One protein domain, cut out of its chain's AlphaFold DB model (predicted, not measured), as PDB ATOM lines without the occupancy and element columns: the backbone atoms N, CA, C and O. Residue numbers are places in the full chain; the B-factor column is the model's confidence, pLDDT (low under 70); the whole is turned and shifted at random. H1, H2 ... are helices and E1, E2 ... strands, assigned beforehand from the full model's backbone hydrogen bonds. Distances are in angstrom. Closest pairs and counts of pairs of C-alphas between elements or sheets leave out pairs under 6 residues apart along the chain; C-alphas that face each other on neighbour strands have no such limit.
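This is residues 36 to 214 of the 603 residues of the protein "USP domain-containing protein" of Rhizophora mucronata (UniProt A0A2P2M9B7). Two strongly twisted sheets stand end to end along the longest axis: a large branched sheet of eight strands, with H2 packed on one face, and a smaller sheet of four strands. H1 packs on the same face of the large sheet, with its residues 74 to 77 reaching the smaller one. The printed part has 179 residues, with two named helices and 13 named strands in the order E1 E2 E3 H1 E4 E5 E6 E7 E8 E9 E10 E11 E12 H2 E13; the class is mostly strand, with strands holding 83 of the 96 residues in named elements; the small sheet, in the order E2 E1 E5 E4, is antiparallel, and the large one is mixed. It is only just loose, close to compact, with a radius of gyration of the C-alphas of 19.1 A, and flat, spanning 62 by 43 by 23 A.

Begin at E9, residues 155 to 165, which bends by 54 degrees at residue 159. On one side of it lie E8, residues 139 to 141, and E10, residues 173 to 179; on the other lies E13, residues 206 to 213. Within hydrogen-bond range you find N 140 and O 156, 2.9 A, N 161 and O 177, 2.8 A, and N 210 and O 160, 2.8 A. Beyond E10 come E11, residues 185 to 189, with N 178 and O 186 at 2.8 A, and the edge strand E12, residues 192 to 196, with N 187 and O 194 at 2.8 A. E8 to E12 form a meander, each strand the antiparallel neighbour and hairpin partner of the one before. Beyond E13 come antiparallel E6, residues 113 to 118, with N 114 and O 211 at 2.8 A, then E3, residues 60 to 62, parallel to E6, with N 62 and O 117 at 2.8 A. H2, residues 198 to 202, is over E10 at a height over the sheet of 8.9 A; their closest C-alphas, Phe 177 and Val 201, are 6.8 A apart. H1, residues 70 to 77, is on the same face; its closest C-alphas to E3 are Ala 73 and Leu 62, 6.2 A. H1 only grazes the second sheet. There E1, residues 36 to 44, pairs with E2, residues 50 to 57, as a hairpin, N 38 and O 55 at 2.8 A, and with E5, residues 101 to 109, N 39 and O 106 at 2.8 A; E5 and E4, residues 80 to 83, are a hairpin, N 81 and O 103 at 2.8 A. E7, residues 125 to 129, pairs with no named strand. In H1 and H2 every O i to N i+4 pair is within hydrogen-bond range.

Find C-alpha 36 at (118.999, 69.711, 0.192), where E1 begins its 26.4 A. E9, 29.3 A, runs from C-alpha 155 at (119.484, 58.723, -10.411); E5 spans 24.2 A and E2 22.1 A. E13 ends at C-alpha 213, (114.546, 61.846, -8.378).

The farthest C-alphas, Cys 95 and Glu 192, are 62.0 A apart. The printed part has no cut. The links E4 to E5 and E8 to E9 are long. Residues 85 to 88 and 151 have pLDDT under 70.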
ATOM      1  N   GLY A  36     117.803  70.495  -0.109       94.25
ATOM      2  CA  GLY A  36     118.999  69.711   0.192       94.25
ATOM      3  C   GLY A  36     119.812  70.255   1.376       94.25
ATOM      4  O   GLY A  36     119.440  71.234   2.025       94.25
ATOM      5  N   ARG A  37     120.945  69.604   1.668       94.81
ATOM      6  CA  ARG A  37     122.011  70.097   2.563       94.81
ATOM      7  C   ARG A  37     123.375  69.841   1.931       94.81
ATOM      8  O   ARG A  37     123.664  68.702   1.564       94.81
ATOM      9  N   LEU A  38     124.213  70.868   1.860       96.56
ATOM     10  CA  LEU A  38     125.641  70.759   1.573       96.56
ATOM     11  C   LEU A  38     126.416  70.512   2.870       96.56
ATOM     12  O   LEU A  38     126.045  71.026   3.924       96.56
ATOM     13  N   ARG A  39     127.520  69.776   2.777       96.50
ATOM     14  CA  ARG A  39     128.552  69.628   3.806       96.50
ATOM     15  C   ARG A  39     129.807  70.339   3.319       96.50
ATOM     16  O   ARG A  39     130.410  69.938   2.327       96.50
ATOM     17  N   SER A  40     130.182  71.402   4.022       96.50
ATOM     18  CA  SER A  40     131.478  72.062   3.892       96.50
ATOM     19  C   SER A  40     132.422  71.455   4.922       96.50
ATOM     20  O   SER A  40     132.325  71.782   6.106       96.50
ATOM     21  N   GLN A  41     133.318  70.579   4.474       95.50
ATOM     22  CA  GLN A  41     134.423  70.051   5.273       95.50
ATOM     23  C   GLN A  41     135.625  71.000   5.141       95.50
ATOM     24  O   GLN A  41     135.924  71.448   4.033       95.50
ATOM     25  N   VAL A  42     136.299  71.319   6.247       95.25
ATOM     26  CA  VAL A  42     137.585  72.039   6.262       95.25
ATOM     27  C   VAL A  42     138.545  71.316   7.194       95.25
ATOM     28  O   VAL A  42     138.248  71.157   8.378       95.25
ATOM     29  N   GLU A  43     139.682  70.889   6.655       95.12
ATOM     30  CA  GLU A  43     140.630  69.977   7.292       95.12
ATOM     31  C   GLU A  43     142.015  70.618   7.413       95.12
ATOM     32  O   GLU A  43     142.581  71.103   6.432       95.12
ATOM     33  N   CYS A  44     142.545  70.661   8.634       93.88
ATOM     34  CA  CYS A  44     143.839  71.265   8.941       93.88
ATOM     35  C   CYS A  44     145.002  70.399   8.434       93.88
ATOM     36  O   CYS A  44     145.171  69.282   8.912       93.88
ATOM     37  N   GLN A  45     145.873  70.926   7.566       92.62
ATOM     38  CA  GLN A  45     147.012  70.150   7.043       92.62
ATOM     39  C   GLN A  45     148.145  69.926   8.070       92.62
ATOM     40  O   GLN A  45     149.042  69.137   7.804       92.62
ATOM     41  N   GLN A  46     148.116  70.582   9.240       91.50
ATOM     42  CA  GLN A  46     149.112  70.378  10.310       91.50
ATOM     43  C   GLN A  46     148.706  69.334  11.361       91.50
ATOM     44  O   GLN A  46     149.569  68.653  11.900       91.50
ATOM     45  N   CYS A  47     147.416  69.234  11.702       93.12
ATOM     46  CA  CYS A  47     146.932  68.361  12.785       93.12
ATOM     47  C   CYS A  47     145.761  67.454  12.382       93.12
ATOM     48  O   CYS A  47     145.151  66.822  13.240       93.12
ATOM     49  N   LEU A  48     145.402  67.441  11.094       93.44
ATOM     50  CA  LEU A  48     144.324  66.644  10.494       93.44
ATOM     51  C   LEU A  48     142.926  66.862  11.112       93.44
ATOM     52  O   LEU A  48     141.982  66.135  10.814       93.44
ATOM     53  N   TYR A  49     142.749  67.906  11.932       93.31
ATOM     54  CA  TYR A  49     141.449  68.262  12.495       93.31
ATOM     55  C   TYR A  49     140.473  68.692  11.392       93.31
ATOM     56  O   TYR A  49     140.605  69.777  10.812       93.31
ATOM     57  N   GLY A  50     139.483  67.836  11.129       92.69
ATOM     58  CA  GLY A  50     138.372  68.088  10.218       92.69
ATOM     59  C   GLY A  50     137.181  68.740  10.922       92.69
ATOM     60  O   GLY A  50     136.561  68.154  11.805       92.69
ATOM     61  N   SER A  51     136.808  69.936  10.474       93.69
ATOM     62  CA  SER A  51     135.572  70.624  10.867       93.69
ATOM     63  C   SER A  51     134.508  70.492   9.768       93.69
ATOM     64  O   SER A  51     134.828  70.556   8.581       93.69
ATOM     65  N   ASN A  52     133.238  70.296  10.140       95.06
ATOM     66  CA  ASN A  52     132.120  70.157   9.196       95.06
ATOM     67  C   ASN A  52     131.046  71.218   9.474       95.06
ATOM     68  O   ASN A  52     130.625  71.395  10.615       95.06
ATOM     69  N   LYS A  53     130.561  71.887   8.422       94.94
ATOM     70  CA  LYS A  53     129.418  72.814   8.470       94.94
ATOM     71  C   LYS A  53     128.352  72.369   7.473       94.94
ATOM     72  O   LYS A  53     128.670  72.135   6.308       94.94
ATOM     73  N   PHE A  54     127.105  72.268   7.926       94.88
ATOM     74  CA  PHE A  54     125.977  71.837   7.101       94.88
ATOM     75  C   PHE A  54     125.102  73.030   6.714       94.88
ATOM     76  O   PHE A  54     124.475  73.634   7.581       94.88
ATOM     77  N   ASP A  55     125.059  73.349   5.420       93.44
ATOM     78  CA  ASP A  55     124.339  74.507   4.876       93.44
ATOM     79  C   ASP A  55     123.142  74.032   4.022       93.44
ATOM     80  O   ASP A  55     123.334  73.204   3.125       93.44
ATOM     81  N   PRO A  56     121.899  74.486   4.284       94.06
ATOM     82  CA  PRO A  56     120.735  74.122   3.472       94.06
ATOM     83  C   PRO A  56     120.795  74.786   2.088       94.06
ATOM     84  O   PRO A  56     121.356  75.871   1.943       94.06
ATOM     85  N   PHE A  57     120.190  74.154   1.079       95.00
ATOM     86  CA  PHE A  57     120.081  74.720  -0.272       95.00
ATOM     87  C   PHE A  57     118.750  74.375  -0.953       95.00
ATOM     88  O   PHE A  57     118.102  73.388  -0.597       95.00
ATOM     89  N   LEU A  58     118.377  75.187  -1.949       95.69
ATOM     90  CA  LEU A  58     117.218  74.990  -2.836       95.69
ATOM     91  C   LEU A  58     117.624  74.827  -4.317       95.69
ATOM     92  O   LEU A  58     116.838  74.318  -5.114       95.69
ATOM     93  N   ASP A  59     118.849  75.218  -4.669       96.81
ATOM     94  CA  ASP A  59     119.497  75.018  -5.966       96.81
ATOM     95  C   ASP A  59     120.991  74.685  -5.790       96.81
ATOM     96  O   ASP A  59     121.584  74.976  -4.748       96.81
ATOM     97  N   LEU A  60     121.604  74.098  -6.821       97.38
ATOM     98  CA  LEU A  60     123.059  74.051  -6.978       97.38
ATOM     99  C   LEU A  60     123.491  75.016  -8.090       97.38
ATOM    100  O   LEU A  60     123.328  74.722  -9.271       97.38
ATOM    101  N   SER A  61     124.057  76.161  -7.703       97.06
ATOM    102  CA  SER A  61     124.610  77.169  -8.617       97.06
ATOM    103  C   SER A  61     126.070  76.852  -8.997       97.06
ATOM    104  O   SER A  61     126.995  77.164  -8.240       97.06
ATOM    105  N   LEU A  62     126.281  76.245 -10.169       97.06
ATOM    106  CA  LEU A  62     127.565  75.700 -10.642       97.06
ATOM    107  C   LEU A  62     128.365  76.686 -11.513       97.06
ATOM    108  O   LEU A  62     127.799  77.421 -12.321       97.06
ATOM    109  N   GLU A  63     129.696  76.655 -11.399       95.06
ATOM    110  CA  GLU A  63     130.610  77.349 -12.321       95.06
ATOM    111  C   GLU A  63     130.838  76.506 -13.587       95.06
ATOM    112  O   GLU A  63     131.167  75.322 -13.499       95.06
ATOM    113  N   ILE A  64     130.683  77.123 -14.764       95.38
ATOM    114  CA  ILE A  64     130.738  76.427 -16.063       95.38
ATOM    115  C   ILE A  64     131.928  76.809 -16.953       95.38
ATOM    116  O   ILE A  64     132.170  76.148 -17.958       95.38
ATOM    117  N   VAL A  65     132.702  77.841 -16.603       92.12
ATOM    118  CA  VAL A  65     133.836  78.309 -17.427       92.12
ATOM    119  C   VAL A  65     134.808  77.151 -17.703       92.12
ATOM    120  O   VAL A  65     135.135  76.855 -18.854       92.12
ATOM    121  N   LYS A  66     135.161  76.411 -16.644       92.12
ATOM    122  CA  LYS A  66     136.081  75.259 -16.652       92.12
ATOM    123  C   LYS A  66     135.370  73.896 -16.754       92.12
ATOM    124  O   LYS A  66     135.896  72.897 -16.269       92.12
ATOM    125  N   ALA A  67     134.159  73.845 -17.312       95.06
ATOM    126  CA  ALA A  67     133.404  72.602 -17.487       95.06
ATOM    127  C   ALA A  67     132.654  72.567 -18.825       95.06
ATOM    128  O   ALA A  67     132.008  73.541 -19.201       95.06
ATOM    129  N   ASP A  68     132.726  71.445 -19.537       96.06
ATOM    130  CA  ASP A  68     132.055  71.258 -20.838       96.06
ATOM    131  C   ASP A  68     130.778  70.412 -20.716       96.06
ATOM    132  O   ASP A  68     129.957  70.363 -21.630       96.06
ATOM    133  N   SER A  69     130.574  69.775 -19.560       97.88
ATOM    134  CA  SER A  69     129.374  69.006 -19.238       97.88
ATOM    135  C   SER A  69     128.977  69.130 -17.766       97.88
ATOM    136  O   SER A  69     129.799  69.432 -16.895       97.88
ATOM    137  N   LEU A  70     127.704  68.870 -17.476       97.94
ATOM    138  CA  LEU A  70     127.132  68.921 -16.135       97.94
ATOM    139  C   LEU A  70     127.863  68.002 -15.129       97.94
ATOM    140  O   LEU A  70     128.170  68.480 -14.034       97.94
ATOM    141  N   PRO A  71     128.239  66.744 -15.455       97.50
ATOM    142  CA  PRO A  71     129.050  65.923 -14.555       97.50
ATOM    143  C   PRO A  71     130.447  66.497 -14.270       97.50
ATOM    144  O   PRO A  71     130.974  66.274 -13.182       97.50
ATOM    145  N   VAL A  72     131.053  67.248 -15.203       97.81
ATOM    146  CA  VAL A  72     132.318  67.970 -14.953       97.81
ATOM    147  C   VAL A  72     132.074  69.166 -14.031       97.81
ATOM    148  O   VAL A  72     132.804  69.335 -13.060       97.81
ATOM    149  N   ALA A  73     131.018  69.951 -14.264       97.94
ATOM    150  CA  ALA A  73     130.663  71.086 -13.409       97.94
ATOM    151  C   ALA A  73     130.354  70.649 -11.962       97.94
ATOM    152  O   ALA A  73     130.792  71.296 -11.011       97.94
ATOM    153  N   LEU A  74     129.666  69.514 -11.788       97.94
ATOM    154  CA  LEU A  74     129.423  68.901 -10.479       97.94
ATOM    155  C   LEU A  74     130.716  68.377  -9.836       97.94
ATOM    156  O   LEU A  74     130.941  68.658  -8.660       97.94
ATOM    157  N   ARG A  75     131.607  67.706 -10.590       97.31
ATOM    158  CA  ARG A  75     132.937  67.301 -10.083       97.31
ATOM    159  C   ARG A  75     133.734  68.503  -9.582       97.31
ATOM    160  O   ARG A  75     134.212  68.458  -8.451       97.31
ATOM    161  N   ASN A  76     133.812  69.573 -10.374       97.12
ATOM    162  CA  ASN A  76     134.502  70.815 -10.019       97.12
ATOM    163  C   ASN A  76     133.899  71.459  -8.758       97.12
ATOM    164  O   ASN A  76     134.635  71.882  -7.872       97.12
ATOM    165  N   PHE A  77     132.567  71.483  -8.635       97.00
ATOM    166  CA  PHE A  77     131.869  71.991  -7.449       97.00
ATOM    167  C   PHE A  77     132.141  71.159  -6.181       97.00
ATOM    168  O   PHE A  77     132.180  71.714  -5.084       97.00
ATOM    169  N   THR A  78     132.351  69.844  -6.318       97.00
ATOM    170  CA  THR A  78     132.697  68.945  -5.198       97.00
ATOM    171  C   THR A  78     134.197  68.711  -4.990       97.00
ATOM    172  O   THR A  78     134.586  67.895  -4.150       97.00
ATOM    173  N   ALA A  79     135.051  69.394  -5.754       96.38
ATOM    174  CA  ALA A  79     136.495  69.248  -5.646       96.38
ATOM    175  C   ALA A  79     137.015  69.731  -4.280       96.38
ATOM    176  O   ALA A  79     136.378  70.521  -3.574       96.38
ATOM    177  N   ALA A  80     138.198  69.247  -3.908       95.00
ATOM    178  CA  ALA A  80     138.951  69.803  -2.796       95.00
ATOM    179  C   ALA A  80     139.724  71.045  -3.273       95.00
ATOM    180  O   ALA A  80     140.494  70.964  -4.227       95.00
ATOM    181  N   GLU A  81     139.529  72.179  -2.604       93.12
ATOM    182  CA  GLU A  81     140.293  73.413  -2.799       93.12
ATOM    183  C   GLU A  81     141.281  73.609  -1.637       93.12
ATOM    184  O   GLU A  81     140.998  73.240  -0.492       93.12
ATOM    185  N   MET A  82     142.440  74.210  -1.909       91.31
ATOM    186  CA  MET A  82     143.392  74.594  -0.865       91.31
ATOM    187  C   MET A  82     143.121  76.017  -0.365       91.31
ATOM    188  O   MET A  82     142.817  76.928  -1.130       91.31
ATOM    189  N   LEU A  83     143.238  76.201   0.951       88.69
ATOM    190  CA  LEU A  83     143.155  77.489   1.640       88.69
ATOM    191  C   LEU A  83     144.568  77.958   2.015       88.69
ATOM    192  O   LEU A  83     144.968  77.918   3.178       88.69
ATOM    193  N   ASP A  84     145.333  78.347   0.998       76.56
ATOM    194  CA  ASP A  84     146.756  78.715   1.059       76.56
ATOM    195  C   ASP A  84     147.042  80.179   0.661       76.56
ATOM    196  O   ASP A  84     148.025  80.768   1.113       76.56
ATOM    197  N   GLY A  85     146.176  80.788  -0.154       59.41
ATOM    198  CA  GLY A  85     146.349  82.136  -0.698       59.41
ATOM    199  C   GLY A  85     146.279  83.273   0.332       59.41
ATOM    200  O   GLY A  85     145.222  83.879   0.526       59.41
ATOM    201  N   GLY A  86     147.422  83.618   0.932       66.38
ATOM    202  CA  GLY A  86     147.643  84.877   1.655       66.38
ATOM    203  C   GLY A  86     146.723  85.057   2.864       66.38
ATOM    204  O   GLY A  86     146.766  84.274   3.811       66.38
ATOM    205  N   GLU A  87     145.854  86.069   2.850       58.78
ATOM    206  CA  GLU A  87     144.909  86.314   3.950       58.78
ATOM    207  C   GLU A  87     143.938  85.143   4.207       58.78
ATOM    208  O   GLU A  87     143.388  85.029   5.306       58.78
ATOM    209  N   LYS A  88     143.757  84.235   3.236       61.12
ATOM    210  CA  LYS A  88     142.820  83.101   3.305       61.12
ATOM    211  C   LYS A  88     143.255  81.949   4.225       61.12
ATOM    212  O   LYS A  88     142.479  81.006   4.368       61.12
ATOM    213  N   HIS A  89     144.439  82.003   4.851       73.38
ATOM    214  CA  HIS A  89     144.889  80.972   5.799       73.38
ATOM    215  C   HIS A  89     143.833  80.709   6.886       73.38
ATOM    216  O   HIS A  89     143.468  81.609   7.653       73.38
ATOM    217  N   TYR A  90     143.376  79.459   6.968       84.81
ATOM    218  CA  TYR A  90     142.370  78.999   7.922       84.81
ATOM    219  C   TYR A  90     142.919  79.066   9.347       84.81
ATOM    220  O   TYR A  90     143.995  78.541   9.621       84.81
ATOM    221  N   GLN A  91     142.189  79.678  10.283       89.56
ATOM    222  CA  GLN A  91     142.559  79.602  11.694       89.56
ATOM    223  C   GLN A  91     142.044  78.288  12.291       89.56
ATOM    224  O   GLN A  91     140.835  78.095  12.443       89.56
ATOM    225  N   CYS A  92     142.956  77.373  12.620       90.44
ATOM    226  CA  CYS A  92     142.587  76.053  13.115       90.44
ATOM    227  C   CYS A  92     142.005  76.130  14.531       90.44
ATOM    228  O   CYS A  92     142.621  76.683  15.443       90.44
ATOM    229  N   GLN A  93     140.845  75.506  14.747       90.44
ATOM    230  CA  GLN A  93     140.204  75.471  16.064       90.44
ATOM    231  C   GLN A  93     141.006  74.679  17.110       90.44
ATOM    232  O   GLN A  93     140.868  74.977  18.296       90.44
ATOM    233  N   GLN A  94     141.858  73.735  16.689       91.75
ATOM    234  CA  GLN A  94     142.781  73.013  17.572       91.75
ATOM    235  C   GLN A  94     144.107  73.767  17.732       91.75
ATOM    236  O   GLN A  94     144.368  74.285  18.813       91.75
ATOM    237  N   CYS A  95     144.896  73.935  16.659       90.06
ATOM    238  CA  CYS A  95     146.220  74.573  16.741       90.06
ATOM    239  C   CYS A  95     146.186  76.053  17.166       90.06
ATOM    240  O   CYS A  95     147.229  76.609  17.495       90.06
ATOM    241  N   LYS A  96     145.033  76.730  17.054       91.06
ATOM    242  CA  LYS A  96     144.817  78.193  17.173       91.06
ATOM    243  C   LYS A  96     145.577  79.066  16.159       91.06
ATOM    244  O   LYS A  96     145.197  80.219  15.950       91.06
ATOM    245  N   GLN A  97     146.597  78.520  15.501       88.12
ATOM    246  CA  GLN A  97     147.394  79.136  14.440       88.12
ATOM    247  C   GLN A  97     146.620  79.279  13.117       88.12
ATOM    248  O   GLN A  97     145.617  78.598  12.881       88.12
ATOM    249  N   ARG A  98     147.118  80.161  12.238       89.06
ATOM    250  CA  ARG A  98     146.679  80.291  10.839       89.06
ATOM    251  C   ARG A  98     147.485  79.315   9.983       89.06
ATOM    252  O   ARG A  98     148.708  79.376   9.978       89.06
ATOM    253  N   VAL A  99     146.800  78.408   9.295       89.19
ATOM    254  CA  VAL A  99     147.387  77.226   8.651       89.19
ATOM    255  C   VAL A  99     146.844  77.039   7.238       89.19
ATOM    256  O   VAL A  99     145.771  77.550   6.900       89.19
ATOM    257  N   ARG A 100     147.557  76.259   6.419       91.62
ATOM    258  CA  ARG A 100     146.975  75.690   5.200       91.62
ATOM    259  C   ARG A 100     145.927  74.648   5.583       91.62
ATOM    260  O   ARG A 100     146.124  73.853   6.509       91.62
ATOM    261  N   ALA A 101     144.808  74.660   4.877       93.12
ATOM    262  CA  ALA A 101     143.720  73.716   5.083       93.12
ATOM    263  C   ALA A 101     143.124  73.281   3.747       93.12
ATOM    264  O   ALA A 101     143.054  74.069   2.805       93.12
ATOM    265  N   THR A 102     142.657  72.041   3.688       94.69
ATOM    266  CA  THR A 102     141.899  71.521   2.550       94.69
ATOM    267  C   THR A 102     140.416  71.764   2.819       94.69
ATOM    268  O   THR A 102     139.895  71.321   3.843       94.69
ATOM    269  N   LYS A 103     139.716  72.465   1.926       94.62
ATOM    270  CA  LYS A 103     138.260  72.661   1.992       94.62
ATOM    271  C   LYS A 103     137.582  71.858   0.887       94.62
ATOM    272  O   LYS A 103     138.081  71.787  -0.226       94.62
ATOM    273  N   ARG A 104     136.434  71.251   1.183       95.81
ATOM    274  CA  ARG A 104     135.644  70.487   0.207       95.81
ATOM    275  C   ARG A 104     134.153  70.699   0.440       95.81
ATOM    276  O   ARG A 104     133.686  70.637   1.579       95.81
ATOM    277  N   LEU A 105     133.408  70.931  -0.639       96.81
ATOM    278  CA  LEU A 105     131.945  70.922  -0.639       96.81
ATOM    279  C   LEU A 105     131.446  69.561  -1.133       96.81
ATOM    280  O   LEU A 105     132.016  68.973  -2.040       96.81
ATOM    281  N   THR A 106     130.385  69.043  -0.524       96.81
ATOM    282  CA  THR A 106     129.753  67.761  -0.889       96.81
ATOM    283  C   THR A 106     128.258  67.815  -0.576       96.81
ATOM    284  O   THR A 106     127.831  68.617   0.257       96.81
ATOM    285  N   VAL A 107     127.435  66.988  -1.223       95.94
ATOM    286  CA  VAL A 107     125.987  66.949  -0.962       95.94
ATOM    287  C   VAL A 107     125.681  65.933   0.142       95.94
ATOM    288  O   VAL A 107     125.742  64.733  -0.079       95.94
ATOM    289  N   HIS A 108     125.316  66.389   1.338       94.44
ATOM    290  CA  HIS A 108     124.969  65.502   2.461       94.44
ATOM    291  C   HIS A 108     123.511  65.034   2.417       94.44
ATOM    292  O   HIS A 108     123.193  63.893   2.740       94.44
ATOM    293  N   LYS A 109     122.590  65.912   2.007       92.62
ATOM    294  CA  LYS A 109     121.194  65.543   1.748       92.62
ATOM    295  C   LYS A 109     120.823  66.002   0.346       92.62
ATOM    296  O   LYS A 109     120.774  67.205   0.095       92.62
ATOM    297  N   VAL A 110     120.518  65.056  -0.536       93.12
ATOM    298  CA  VAL A 110     119.929  65.356  -1.847       93.12
ATOM    299  C   VAL A 110     118.433  65.709  -1.716       93.12
ATOM    300  O   VAL A 110     117.753  65.154  -0.845       93.12
ATOM    301  N   PRO A 111     117.896  66.611  -2.554       94.75
ATOM    302  CA  PRO A 111     116.461  66.899  -2.616       94.75
ATOM    303  C   PRO A 111     115.700  65.857  -3.462       94.75
ATOM    304  O   PRO A 111     116.309  65.029  -4.141       94.75
ATOM    305  N   TYR A 112     114.362  65.883  -3.446       94.50
ATOM    306  CA  TYR A 112     113.536  65.059  -4.346       94.50
ATOM    307  C   TYR A 112     113.417  65.689  -5.745       94.50
ATOM    308  O   TYR A 112     113.453  64.975  -6.742       94.50
ATOM    309  N   VAL A 113     113.339  67.020  -5.821       96.38
ATOM    310  CA  VAL A 113     113.561  67.791  -7.051       96.38
ATOM    311  C   VAL A 113     114.879  68.540  -6.911       96.38
ATOM    312  O   VAL A 113     115.033  69.363  -6.013       96.38
ATOM    313  N   LEU A 114     115.828  68.241  -7.791       97.31
ATOM    314  CA  LEU A 114     117.116  68.908  -7.872       97.31
ATOM    315  C   LEU A 114     117.050  70.023  -8.921       97.31
ATOM    316  O   LEU A 114     116.965  69.765 -10.122       97.31
ATOM    317  N   THR A 115     117.117  71.263  -8.444       97.94
ATOM    318  CA  THR A 115     117.347  72.445  -9.277       97.94
ATOM    319  C   THR A 115     118.846  72.670  -9.429       97.94
ATOM    320  O   THR A 115     119.569  72.731  -8.433       97.94
ATOM    321  N   ILE A 116     119.309  72.849 -10.664       98.31
ATOM    322  CA  ILE A 116     120.688  73.229 -10.974       98.31
ATOM    323  C   ILE A 116     120.658  74.535 -11.766       98.31
ATOM    324  O   ILE A 116     119.890  74.673 -12.715       98.31
ATOM    325  N   HIS A 117     121.488  75.494 -11.374       97.69
ATOM    326  CA  HIS A 117     121.683  76.767 -12.058       97.69
ATOM    327  C   HIS A 117     123.105  76.798 -12.618       97.69
ATOM    328  O   HIS A 117     124.072  76.547 -11.899       97.69
ATOM    329  N   LEU A 118     123.238  77.076 -13.912       97.19
ATOM    330  CA  LEU A 118     124.526  77.209 -14.580       97.19
ATOM    331  C   LEU A 118     124.880  78.696 -14.636       97.19
ATOM    332  O   LEU A 118     124.194  79.462 -15.308       97.19
ATOM    333  N   LYS A 119     125.935  79.114 -13.922       95.31
ATOM    334  CA  LYS A 119     126.326  80.528 -13.808       95.31
ATOM    335  C   LYS A 119     126.819  81.074 -15.151       95.31
ATOM    336  O   LYS A 119     128.012  81.031 -15.447       95.31
ATOM    337  N   ARG A 120     125.902  81.598 -15.968       94.19
ATOM    338  CA  ARG A 120     126.197  82.168 -17.295       94.19
ATOM    339  C   ARG A 120     126.691  83.621 -17.248       94.19
ATOM    340  O   ARG A 120     126.367  84.397 -18.138       94.19
ATOM    341  N   PHE A 121     127.469  83.988 -16.234       89.06
ATOM    342  CA  PHE A 121     127.961  85.349 -15.999       89.06
ATOM    343  C   PHE A 121     129.413  85.335 -15.502       89.06
ATOM    344  O   PHE A 121     129.838  84.396 -14.826       89.06
ATOM    345  N   HIS A 122     130.182  86.370 -15.845       82.69
ATOM    346  CA  HIS A 122     131.591  86.492 -15.470       82.69
ATOM    347  C   HIS A 122     131.753  87.312 -14.182       82.69
ATOM    348  O   HIS A 122     131.415  88.490 -14.145       82.69
ATOM    349  N   ALA A 123     132.377  86.737 -13.150       76.44
ATOM    350  CA  ALA A 123     132.609  87.403 -11.855       76.44
ATOM    351  C   ALA A 123     133.589  88.604 -11.897       76.44
ATOM    352  O   ALA A 123     133.848  89.234 -10.872       76.44
ATOM    353  N   HIS A 124     134.175  88.894 -13.062       78.44
ATOM    354  CA  HIS A 124     135.115  89.998 -13.294       78.44
ATOM    355  C   HIS A 124     134.728  90.872 -14.503       78.44
ATOM    356  O   HIS A 124     135.453  91.808 -14.820       78.44
ATOM    357  N   ASP A 125     133.607  90.572 -15.170       80.62
ATOM    358  CA  ASP A 125     133.133  91.262 -16.381       80.62
ATOM    359  C   ASP A 125     131.584  91.312 -16.358       80.62
ATOM    360  O   ASP A 125     130.916  90.518 -17.035       80.62
ATOM    361  N   PRO A 126     130.986  92.151 -15.478       75.06
ATOM    362  CA  PRO A 126     129.538  92.199 -15.274       75.06
ATOM    363  C   PRO A 126     128.801  92.616 -16.548       75.06
ATOM    364  O   PRO A 126     129.209  93.539 -17.248       75.06
ATOM    365  N   GLY A 127     127.694  91.941 -16.856       76.69
ATOM    366  CA  GLY A 127     126.981  92.104 -18.124       76.69
ATOM    367  C   GLY A 127     127.356  91.073 -19.187       76.69
ATOM    368  O   GLY A 127     126.498  90.710 -19.992       76.69
ATOM    369  N   ARG A 128     128.588  90.545 -19.196       85.81
ATOM    370  CA  ARG A 128     129.002  89.575 -20.219       85.81
ATOM    371  C   ARG A 128     128.483  88.173 -19.911       85.81
ATOM    372  O   ARG A 128     128.918  87.521 -18.954       85.81
ATOM    373  N   LYS A 129     127.603  87.673 -20.780       91.56
ATOM    374  CA  LYS A 129     127.064  86.313 -20.709       91.56
ATOM    375  C   LYS A 129     128.137  85.267 -21.052       91.56
ATOM    376  O   LYS A 129     129.068  85.526 -21.812       91.56
ATOM    377  N   VAL A 130     128.004  84.071 -20.483       92.31
ATOM    378  CA  VAL A 130     128.747  82.875 -20.905       92.31
ATOM    379  C   VAL A 130     127.844  82.055 -21.827       92.31
ATOM    380  O   VAL A 130     127.022  81.266 -21.359       92.31
ATOM    381  N   ASP A 131     128.022  82.216 -23.138       90.12
ATOM    382  CA  ASP A 131     127.307  81.463 -24.188       90.12
ATOM    383  C   ASP A 131     127.902  80.065 -24.441       90.12
ATOM    384  O   ASP A 131     127.457  79.310 -25.298       90.12
ATOM    385  N   LYS A 132     128.915  79.664 -23.661       92.94
ATOM    386  CA  LYS A 132     129.520  78.331 -23.744       92.94
ATOM    387  C   LYS A 132     128.447  77.246 -23.575       92.94
ATOM    388  O   LYS A 132     127.819  77.146 -22.514       92.94
ATOM    389  N   LYS A 133     128.252  76.400 -24.588       94.31
ATOM    390  CA  LYS A 133     127.397  75.215 -24.475       94.31
ATOM    391  C   LYS A 133     127.966  74.261 -23.419       94.31
ATOM    392  O   LYS A 133     129.168  74.019 -23.371       94.31
ATOM    393  N   VAL A 134     127.087  73.736 -22.570       97.38
ATOM    394  CA  VAL A 134     127.413  72.761 -21.520       97.38
ATOM    395  C   VAL A 134     126.516  71.561 -21.754       97.38
ATOM    396  O   VAL A 134     125.299  71.717 -21.787       97.38
ATOM    397  N   LEU A 135     127.103  70.384 -21.946       98.00
ATOM    398  CA  LEU A 135     126.357  69.157 -22.208       98.00
ATOM    399  C   LEU A 135     125.655  68.662 -20.937       98.00
ATOM    400  O   LEU A 135     126.254  68.619 -19.860       98.00
ATOM    401  N   PHE A 136     124.395  68.267 -21.062       98.19
ATOM    402  CA  PHE A 136     123.607  67.649 -20.002       98.19
ATOM    403  C   PHE A 136     122.727  66.552 -20.602       98.19
ATOM    404  O   PHE A 136     122.304  66.642 -21.753       98.19
ATOM    405  N   ASP A 137     122.452  65.529 -19.802       97.50
ATOM    406  CA  ASP A 137     121.755  64.321 -20.235       97.50
ATOM    407  C   ASP A 137     120.334  64.259 -19.657       97.50
ATOM    408  O   ASP A 137     120.012  64.909 -18.653       97.50
ATOM    409  N   SER A 138     119.481  63.422 -20.257       96.81
ATOM    410  CA  SER A 138     118.117  63.176 -19.768       96.81
ATOM    411  C   SER A 138     118.068  62.383 -18.450       96.81
ATOM    412  O   SER A 138     117.010  62.319 -17.819       96.81
ATOM    413  N   SER A 139     119.201  61.839 -17.987       96.88
ATOM    414  CA  SER A 139     119.364  61.239 -16.659       96.88
ATOM    415  C   SER A 139     120.684  61.656 -16.001       96.88
ATOM    416  O   SER A 139     121.698  61.807 -16.674       96.88
ATOM    417  N   LEU A 140     120.670  61.834 -14.678       97.06
ATOM    418  CA  LEU A 140     121.813  62.267 -13.869       97.06
ATOM    419  C   LEU A 140     121.937  61.385 -12.620       97.06
ATOM    420  O   LEU A 140     121.000  61.332 -11.826       97.06
ATOM    421  N   ASP A 141     123.086  60.738 -12.403       95.25
ATOM    422  CA  ASP A 141     123.394  60.073 -11.128       95.25
ATOM    423  C   ASP A 141     124.129  61.031 -10.181       95.25
ATOM    424  O   ASP A 141     125.226  61.506 -10.475       95.25
ATOM    425  N   MET A 142     123.524  61.299  -9.022       95.38
ATOM    426  CA  MET A 142     124.109  62.138  -7.978       95.38
ATOM    427  C   MET A 142     125.069  61.390  -7.040       95.38
ATOM    428  O   MET A 142     125.746  62.037  -6.240       95.38
ATOM    429  N   LYS A 143     125.162  60.053  -7.122       93.12
ATOM    430  CA  LYS A 143     125.997  59.220  -6.236       93.12
ATOM    431  C   LYS A 143     127.465  59.676  -6.109       93.12
ATOM    432  O   LYS A 143     127.949  59.659  -4.979       93.12
ATOM    433  N   PRO A 144     128.172  60.131  -7.167       93.94
ATOM    434  CA  PRO A 144     129.569  60.573  -7.048       93.94
ATOM    435  C   PRO A 144     129.780  61.873  -6.252       93.94
ATOM    436  O   PRO A 144     130.915  62.205  -5.929       93.94
ATOM    437  N   PHE A 145     128.713  62.626  -5.964       95.00
ATOM    438  CA  PHE A 145     128.772  63.984  -5.397       95.00
ATOM    439  C   PHE A 145     128.285  64.058  -3.939       95.00
ATOM    440  O   PHE A 145     128.222  65.142  -3.346       95.00
ATOM    441  N   VAL A 146     127.904  62.913  -3.364       93.75
ATOM    442  CA  VAL A 146     127.334  62.789  -2.016       93.75
ATOM    443  C   VAL A 146     128.424  62.480  -0.985       93.75
ATOM    444  O   VAL A 146     129.378  61.769  -1.281       93.75
ATOM    445  N   SER A 147     128.312  63.040   0.225       85.44
ATOM    446  CA  SER A 147     129.383  62.975   1.236       85.44
ATOM    447  C   SER A 147     129.524  61.645   1.976       85.44
ATOM    448  O   SER A 147     130.582  61.387   2.543       85.44
ATOM    449  N   ASP A 148     128.463  60.843   2.023       79.94
ATOM    450  CA  ASP A 148     128.332  59.681   2.902       79.94
ATOM    451  C   ASP A 148     127.626  58.532   2.150       79.94
ATOM    452  O   ASP A 148     126.897  58.769   1.183       79.94
ATOM    453  N   PHE A 149     127.835  57.276   2.560       73.06
ATOM    454  CA  PHE A 149     127.268  56.113   1.860       73.06
ATOM    455  C   PHE A 149     125.730  56.140   1.853       73.06
ATOM    456  O   PHE A 149     125.086  56.101   2.899       73.06
ATOM    457  N   TYR A 150     125.140  56.165   0.654       72.69
ATOM    458  CA  TYR A 150     123.693  56.264   0.465       72.69
ATOM    459  C   TYR A 150     123.118  54.982  -0.155       72.69
ATOM    460  O   TYR A 150     123.301  54.724  -1.348       72.69
ATOM    461  N   ASP A 151     122.372  54.201   0.633       66.56
ATOM    462  CA  ASP A 151     121.725  52.956   0.188       66.56
ATOM    463  C   ASP A 151     120.428  53.207  -0.613       66.56
ATOM    464  O   ASP A 151     119.284  52.953  -0.207       66.56
ATOM    465  N   GLY A 152     120.574  53.784  -1.801       73.00
ATOM    466  CA  GLY A 152     119.436  53.967  -2.685       73.00
ATOM    467  C   GLY A 152     119.746  54.651  -3.997       73.00
ATOM    468  O   GLY A 152     120.752  55.335  -4.142       73.00
ATOM    469  N   ASN A 153     118.818  54.489  -4.942       82.56
ATOM    470  CA  ASN A 153     118.924  55.091  -6.260       82.56
ATOM    471  C   ASN A 153     119.076  56.617  -6.150       82.56
ATOM    472  O   ASN A 153     118.195  57.296  -5.612       82.56
ATOM    473  N   LEU A 154     120.205  57.136  -6.627       92.19
ATOM    474  CA  LEU A 154     120.515  58.564  -6.723       92.19
ATOM    475  C   LEU A 154     120.465  59.060  -8.174       92.19
ATOM    476  O   LEU A 154     120.901  60.177  -8.443       92.19
ATOM    477  N   LYS A 155     119.877  58.268  -9.081       95.31
ATOM    478  CA  LYS A 155     119.484  58.723 -10.411       95.31
ATOM    479  C   LYS A 155     118.287  59.669 -10.347       95.31
ATOM    480  O   LYS A 155     117.366  59.511  -9.537       95.31
ATOM    481  N   TYR A 156     118.333  60.653 -11.227       96.94
ATOM    482  CA  TYR A 156     117.284  61.615 -11.496       96.94
ATOM    483  C   TYR A 156     116.977  61.597 -12.990       96.94
ATOM    484  O   TYR A 156     117.883  61.433 -13.809       96.94
ATOM    485  N   SER A 157     115.724  61.859 -13.332       97.00
ATOM    486  CA  SER A 157     115.269  62.109 -14.696       97.00
ATOM    487  C   SER A 157     115.121  63.612 -14.929       97.00
ATOM    488  O   SER A 157     114.539  64.324 -14.104       97.00
ATOM    489  N   LEU A 158     115.636  64.115 -16.052       98.25
ATOM    490  CA  LEU A 158     115.413  65.492 -16.487       98.25
ATOM    491  C   LEU A 158     113.933  65.669 -16.866       98.25
ATOM    492  O   LEU A 158     113.372  64.847 -17.600       98.25
ATOM    493  N   TYR A 159     113.313  66.745 -16.375       97.94
ATOM    494  CA  TYR A 159     111.931  67.104 -16.719       97.94
ATOM    495  C   TYR A 159     111.742  68.576 -17.109       97.94
ATOM    496  O   TYR A 159     110.669  68.935 -17.591       97.94
ATOM    497  N   GLY A 160     112.755  69.429 -16.924       98.19
ATOM    498  CA  GLY A 160     112.683  70.830 -17.325       98.19
ATOM    499  C   GLY A 160     114.044  71.447 -17.640       98.19
ATOM    500  O   GLY A 160     115.033  71.152 -16.968       98.19
ATOM    501  N   VAL A 161     114.079  72.337 -18.632       98.56
ATOM    502  CA  VAL A 161     115.247  73.141 -19.024       98.56
ATOM    503  C   VAL A 161     114.796  74.579 -19.258       98.56
ATOM    504  O   VAL A 161     113.980  74.832 -20.138       98.56
ATOM    505  N   LEU A 162     115.339  75.528 -18.498       98.25
ATOM    506  CA  LEU A 162     115.160  76.961 -18.740       98.25
ATOM    507  C   LEU A 162     116.345  77.471 -19.567       98.25
ATOM    508  O   LEU A 162     117.493  77.216 -19.199       98.25
ATOM    509  N   VAL A 163     116.081  78.205 -20.645       97.56
ATOM    510  CA  VAL A 163     117.093  78.764 -21.560       97.56
ATOM    511  C   VAL A 163     116.981  80.289 -21.572       97.56
ATOM    512  O   VAL A 163     115.874  80.815 -21.482       97.56
ATOM    513  N   HIS A 164     118.118  80.986 -21.680       95.94
ATOM    514  CA  HIS A 164     118.176  82.443 -21.832       95.94
ATOM    515  C   HIS A 164     118.772  82.822 -23.194       95.94
ATOM    516  O   HIS A 164     119.977  82.655 -23.418       95.94
ATOM    517  N   TYR A 165     117.939  83.348 -24.090       94.06
ATOM    518  CA  TYR A 165     118.361  83.884 -25.383       94.06
ATOM    519  C   TYR A 165     118.683  85.372 -25.257       94.06
ATOM    520  O   TYR A 165     117.861  86.150 -24.791       94.06
ATOM    521  N   GLY A 166     119.872  85.782 -25.682       90.81
ATOM    522  CA  GLY A 166     120.383  87.142 -25.498       90.81
ATOM    523  C   GLY A 166     121.900  87.120 -25.354       90.81
ATOM    524  O   GLY A 166     122.459  86.083 -24.995       90.81
ATOM    525  N   HIS A 167     122.560  88.241 -25.653       83.31
ATOM    526  CA  HIS A 167     124.030  88.361 -25.684       83.31
ATOM    527  C   HIS A 167     124.651  88.866 -24.369       83.31
ATOM    528  O   HIS A 167     125.870  88.903 -24.224       83.31
ATOM    529  N   ASN A 168     123.828  89.303 -23.416       87.12
ATOM    530  CA  ASN A 168     124.265  89.874 -22.146       87.12
ATOM    531  C   ASN A 168     123.417  89.309 -20.987       87.12
ATOM    532  O   ASN A 168     122.513  88.502 -21.213       87.12
ATOM    533  N   THR A 169     123.735  89.675 -19.745       85.94
ATOM    534  CA  THR A 169     123.050  89.164 -18.540       85.94
ATOM    535  C   THR A 169     121.879  90.029 -18.061       85.94
ATOM    536  O   THR A 169     121.121  89.582 -17.206       85.94
ATOM    537  N   HIS A 170     121.723  91.243 -18.594       86.00
ATOM    538  CA  HIS A 170     120.706  92.226 -18.194       86.00
ATOM    539  C   HIS A 170     119.471  92.234 -19.110       86.00
ATOM    540  O   HIS A 170     118.412  92.709 -18.706       86.00
ATOM    541  N   SER A 171     119.589  91.738 -20.345       89.19
ATOM    542  CA  SER A 171     118.487  91.656 -21.303       89.19
ATOM    543  C   SER A 171     118.554  90.414 -22.191       89.19
ATOM    544  O   SER A 171     119.625  89.922 -22.560       89.19
ATOM    545  N   GLY A 172     117.369  89.924 -22.544       92.69
ATOM    546  CA  GLY A 172     117.155  88.713 -23.317       92.69
ATOM    547  C   GLY A 172     115.740  88.179 -23.110       92.69
ATOM    548  O   GLY A 172     114.874  88.884 -22.593       92.69
ATOM    549  N   HIS A 173     115.519  86.934 -23.519       96.19
ATOM    550  CA  HIS A 173     114.248  86.227 -23.427       96.19
ATOM    551  C   HIS A 173     114.422  84.862 -22.757       96.19
ATOM    552  O   HIS A 173     115.435  84.187 -22.965       96.19
ATOM    553  N   TYR A 174     113.431  84.445 -21.970       97.25
ATOM    554  CA  TYR A 174     113.437  83.179 -21.242       97.25
ATOM    555  C   TYR A 174     112.384  82.223 -21.797       97.25
ATOM    556  O   TYR A 174     111.190  82.484 -21.696       97.25
ATOM    557  N   VAL A 175     112.824  81.064 -22.293       98.25
ATOM    558  CA  VAL A 175     111.921  79.970 -22.687       98.25
ATOM    559  C   VAL A 175     112.145  78.739 -21.820       98.25
ATOM    560  O   VAL A 175     113.250  78.502 -21.323       98.25
ATOM    561  N   CYS A 176     111.101  77.930 -21.654       98.19
ATOM    562  CA  CYS A 176     111.155  76.712 -20.857       98.19
ATOM    563  C   CYS A 176     110.810  75.492 -21.712       98.19
ATOM    564  O   CYS A 176     109.761  75.447 -22.345       98.19
ATOM    565  N   PHE A 177     111.667  74.478 -21.700       98.56
ATOM    566  CA  PHE A 177     111.364  73.161 -22.247       98.56
ATOM    567  C   PHE A 177     110.934  72.248 -21.100       98.56
ATOM    568  O   PHE A 177     111.667  72.123 -20.121       98.56
ATOM    569  N   VAL A 178     109.770  71.606 -21.199       98.19
ATOM    570  CA  VAL A 178     109.192  70.763 -20.138       98.19
ATOM    571  C   VAL A 178     108.805  69.392 -20.684       98.19
ATOM    572  O   VAL A 178     108.283  69.276 -21.794       98.19
ATOM    573  N   ARG A 179     109.049  68.352 -19.882       97.81
ATOM    574  CA  ARG A 179     108.690  66.961 -20.165       97.81
ATOM    575  C   ARG A 179     107.398  66.575 -19.446       97.81
ATOM    576  O   ARG A 179     107.265  66.797 -18.242       97.81
ATOM    577  N   THR A 180     106.461  65.962 -20.158       95.06
ATOM    578  CA  THR A 180     105.227  65.409 -19.581       95.06
ATOM    579  C   THR A 180     105.467  64.055 -18.905       95.06
ATOM    580  O   THR A 180     106.486  63.396 -19.115       95.06
ATOM    581  N   SER A 181     104.479  63.578 -18.142       91.81
ATOM    582  CA  SER A 181     104.444  62.205 -17.616       91.81
ATOM    583  C   SER A 181     104.424  61.129 -18.712       91.81
ATOM    584  O   SER A 181     104.904  60.025 -18.478       91.81
ATOM    585  N   SER A 182     103.929  61.453 -19.913       93.00
ATOM    586  CA  SER A 182     104.024  60.607 -21.113       93.00
ATOM    587  C   SER A 182     105.408  60.630 -21.783       93.00
ATOM    588  O   SER A 182     105.594  60.006 -22.821       93.00
ATOM    589  N   GLY A 183     106.384  61.348 -21.216       93.00
ATOM    590  CA  GLY A 183     107.757  61.441 -21.722       93.00
ATOM    591  C   GLY A 183     107.957  62.433 -22.872       93.00
ATOM    592  O   GLY A 183     109.101  62.646 -23.275       93.00
ATOM    593  N   MET A 184     106.882  63.056 -23.364       97.12
ATOM    594  CA  MET A 184     106.892  64.013 -24.474       97.12
ATOM    595  C   MET A 184     107.445  65.369 -24.030       97.12
ATOM    596  O   MET A 184     107.209  65.802 -22.904       97.12
ATOM    597  N   TRP A 185     108.153  66.058 -24.923       98.50
ATOM    598  CA  TRP A 185     108.758  67.361 -24.648       98.50
ATOM    599  C   TRP A 185     108.006  68.497 -25.345       98.50
ATOM    600  O   TRP A 185     107.648  68.388 -26.519       98.50
ATOM    601  N   TYR A 186     107.822  69.609 -24.636       98.50
ATOM    602  CA  TYR A 186     107.207  70.836 -25.141       98.50
ATOM    603  C   TYR A 186     108.106  72.034 -24.852       98.50
ATOM    604  O   TYR A 186     108.647  72.153 -23.756       98.50
ATOM    605  N   LEU A 187     108.243  72.921 -25.832       98.50
ATOM    606  CA  LEU A 187     108.707  74.293 -25.669       98.50
ATOM    607  C   LEU A 187     107.520  75.153 -25.219       98.50
ATOM    608  O   LEU A 187     106.459  75.098 -25.838       98.50
ATOM    609  N   LEU A 188     107.723  75.946 -24.170       98.31
ATOM    610  CA  LEU A 188     106.841  77.009 -23.711       98.31
ATOM    611  C   LEU A 188     107.580  78.341 -23.901       98.31
ATOM    612  O   LEU A 188     108.661  78.545 -23.339       98.31
ATOM    613  N   ASN A 189     106.995  79.208 -24.718       97.94
ATOM    614  CA  ASN A 189     107.534  80.483 -25.175       97.94
ATOM    615  C   ASN A 189     106.417  81.535 -25.046       97.94
ATOM    616  O   ASN A 189     105.649  81.753 -25.976       97.94
ATOM    617  N   ASP A 190     106.278  82.104 -23.846       97.00
ATOM    618  CA  ASP A 190     105.164  82.962 -23.415       97.00
ATOM    619  C   ASP A 190     103.767  82.378 -23.705       97.00
ATOM    620  O   ASP A 190     103.256  81.575 -22.923       97.00
ATOM    621  N   ASN A 191     103.142  82.788 -24.812       96.75
ATOM    622  CA  ASN A 191     101.828  82.329 -25.265       96.75
ATOM    623  C   ASN A 191     101.893  81.168 -26.280       96.75
ATOM    624  O   ASN A 191     100.865  80.551 -26.560       96.75
ATOM    625  N   GLU A 192     103.071  80.848 -26.819       96.75
ATOM    626  CA  GLU A 192     103.297  79.712 -27.711       96.75
ATOM    627  C   GLU A 192     103.656  78.453 -26.902       96.75
ATOM    628  O   GLU A 192     104.586  78.446 -26.090       96.75
ATOM    629  N   VAL A 193     102.957  77.346 -27.170       98.06
ATOM    630  CA  VAL A 193     103.320  76.012 -26.671       98.06
ATOM    631  C   VAL A 193     103.463  75.060 -27.853       98.06
ATOM    632  O   VAL A 193     102.500  74.806 -28.575       98.06
ATOM    633  N   ARG A 194     104.664  74.508 -28.049       97.94
ATOM    634  CA  ARG A 194     105.010  73.695 -29.226       97.94
ATOM    635  C   ARG A 194     105.708  72.399 -28.827       97.94
ATOM    636  O   ARG A 194     106.712  72.423 -28.121       97.94
ATOM    637  N   GLN A 195     105.222  71.259 -29.313       98.25
ATOM    638  CA  GLN A 195     105.884  69.968 -29.098       98.25
ATOM    639  C   GLN A 195     107.260  69.934 -29.790       98.25
ATOM    640  O   GLN A 195     107.406  70.385 -30.927       98.25
ATOM    641  N   VAL A 196     108.269  69.369 -29.125       98.25
ATOM    642  CA  VAL A 196     109.640  69.221 -29.643       98.25
ATOM    643  C   VAL A 196     110.193  67.811 -29.389       98.25
ATOM    644  O   VAL A 196     109.618  67.013 -28.651       98.25
ATOM    645  N   ARG A 197     111.323  67.478 -30.023       98.00
ATOM    646  CA  ARG A 197     112.049  66.212 -29.804       98.00
ATOM    647  C   ARG A 197     113.073  66.379 -28.680       98.00
ATOM    648  O   ARG A 197     113.744  67.402 -28.635       98.00
ATOM    649  N   GLU A 198     113.271  65.351 -27.853       97.56
ATOM    650  CA  GLU A 198     114.232  65.369 -26.732       97.56
ATOM    651  C   GLU A 198     115.649  65.792 -27.158       97.56
ATOM    652  O   GLU A 198     116.248  66.648 -26.516       97.56
ATOM    653  N   LYS A 199     116.141  65.295 -28.303       97.44
ATOM    654  CA  LYS A 199     117.433  65.708 -28.884       97.44
ATOM    655  C   LYS A 199     117.569  67.236 -29.010       97.44
ATOM    656  O   LYS A 199     118.597  67.778 -28.627       97.44
ATOM    657  N   HIS A 200     116.521  67.924 -29.464       97.25
ATOM    658  CA  HIS A 200     116.524  69.383 -29.609       97.25
ATOM    659  C   HIS A 200     116.568  70.112 -28.256       97.25
ATOM    660  O   HIS A 200     117.056  71.236 -28.195       97.25
ATOM    661  N   VAL A 201     116.095  69.481 -27.175       98.00
ATOM    662  CA  VAL A 201     116.176  70.013 -25.805       98.00
ATOM    663  C   VAL A 201     117.591  69.850 -25.241       98.00
ATOM    664  O   VAL A 201     118.143  70.808 -24.709       98.00
ATOM    665  N   LEU A 202     118.208  68.676 -25.413       97.62
ATOM    666  CA  LEU A 202     119.599  68.417 -24.996       97.62
ATOM    667  C   LEU A 202     120.626  69.239 -25.804       97.62
ATOM    668  O   LEU A 202     121.772  69.416 -25.393       97.62
ATOM    669  N   GLU A 203     120.223  69.773 -26.959       96.50
ATOM    670  CA  GLU A 203     121.046  70.655 -27.785       96.50
ATOM    671  C   GLU A 203     121.099  72.120 -27.301       96.50
ATOM    672  O   GLU A 203     121.922  72.875 -27.825       96.50
ATOM    673  N   GLN A 204     120.289  72.522 -26.315       96.81
ATOM    674  CA  GLN A 204     120.136  73.920 -25.885       96.81
ATOM    675  C   GLN A 204     121.240  74.447 -24.954       96.81
ATOM    676  O   GLN A 204     121.885  73.711 -24.207       96.81
ATOM    677  N   GLU A 205     121.382  75.774 -24.902       96.06
ATOM    678  CA  GLU A 205     122.204  76.485 -23.913       96.06
ATOM    679  C   GLU A 205     121.459  76.661 -22.580       96.06
ATOM    680  O   GLU A 205     121.089  77.764 -22.175       96.06
ATOM    681  N   ALA A 206     121.238  75.554 -21.867       97.56
ATOM    682  CA  ALA A 206     120.550  75.560 -20.576       97.56
ATOM    683  C   ALA A 206     121.134  76.592 -19.593       97.56
ATOM    684  O   ALA A 206     122.350  76.664 -19.394       97.56
ATOM    685  N   TYR A 207     120.261  77.372 -18.962       97.12
ATOM    686  CA  TYR A 207     120.561  78.304 -17.873       97.12
ATOM    687  C   TYR A 207     120.168  77.707 -16.513       97.12
ATOM    688  O   TYR A 207     120.940  77.769 -15.555       97.12
ATOM    689  N   MET A 208     119.010  77.040 -16.443       98.06
ATOM    690  CA  MET A 208     118.644  76.175 -15.317       98.06
ATOM    691  C   MET A 208     118.183  74.802 -15.810       98.06
ATOM    692  O   MET A 208     117.555  74.691 -16.861       98.06
ATOM    693  N   LEU A 209     118.472  73.768 -15.024       98.56
ATOM    694  CA  LEU A 209     118.072  72.384 -15.262       98.56
ATOM    695  C   LEU A 209     117.257  71.875 -14.073       98.56
ATOM    696  O   LEU A 209     117.616  72.110 -12.915       98.56
ATOM    697  N   PHE A 210     116.176  71.156 -14.366       98.31
ATOM    698  CA  PHE A 210     115.252  70.617 -13.377       98.31
ATOM    699  C   PHE A 210     115.171  69.097 -13.497       98.31
ATOM    700  O   PHE A 210     114.706  68.539 -14.496       98.31
ATOM    701  N   TYR A 211     115.638  68.440 -12.440       98.00
ATOM    702  CA  TYR A 211     115.783  66.998 -12.326       98.00
ATOM    703  C   TYR A 211     114.864  66.477 -11.215       98.00
ATOM    704  O   TYR A 211     114.886  66.989 -10.098       98.00
ATOM    705  N   VAL A 212     114.066  65.444 -11.483       96.31
ATOM    706  CA  VAL A 212     113.233  64.769 -10.471       96.31
ATOM    707  C   VAL A 212     113.850  63.422 -10.125       96.31
ATOM    708  O   VAL A 212     114.274  62.689 -11.014       96.31
ATOM    709  N   ARG A 213     113.942  63.099  -8.832       94.44
ATOM    710  CA  ARG A 213     114.546  61.846  -8.378       94.44
ATOM    711  C   ARG A 213     113.706  60.665  -8.840       94.44
ATOM    712  O   ARG A 213     112.500  60.625  -8.580       94.44
ATOM    713  N   ASP A 214     114.355  59.679  -9.442       91.56
ATOM    714  CA  ASP A 214     113.691  58.444  -9.831       91.56
ATOM    715  C   ASP A 214     113.165  57.748  -8.570       91.56
ATOM    716  O   ASP A 214     113.908  57.477  -7.616       91.56
TER     717      ASP A 214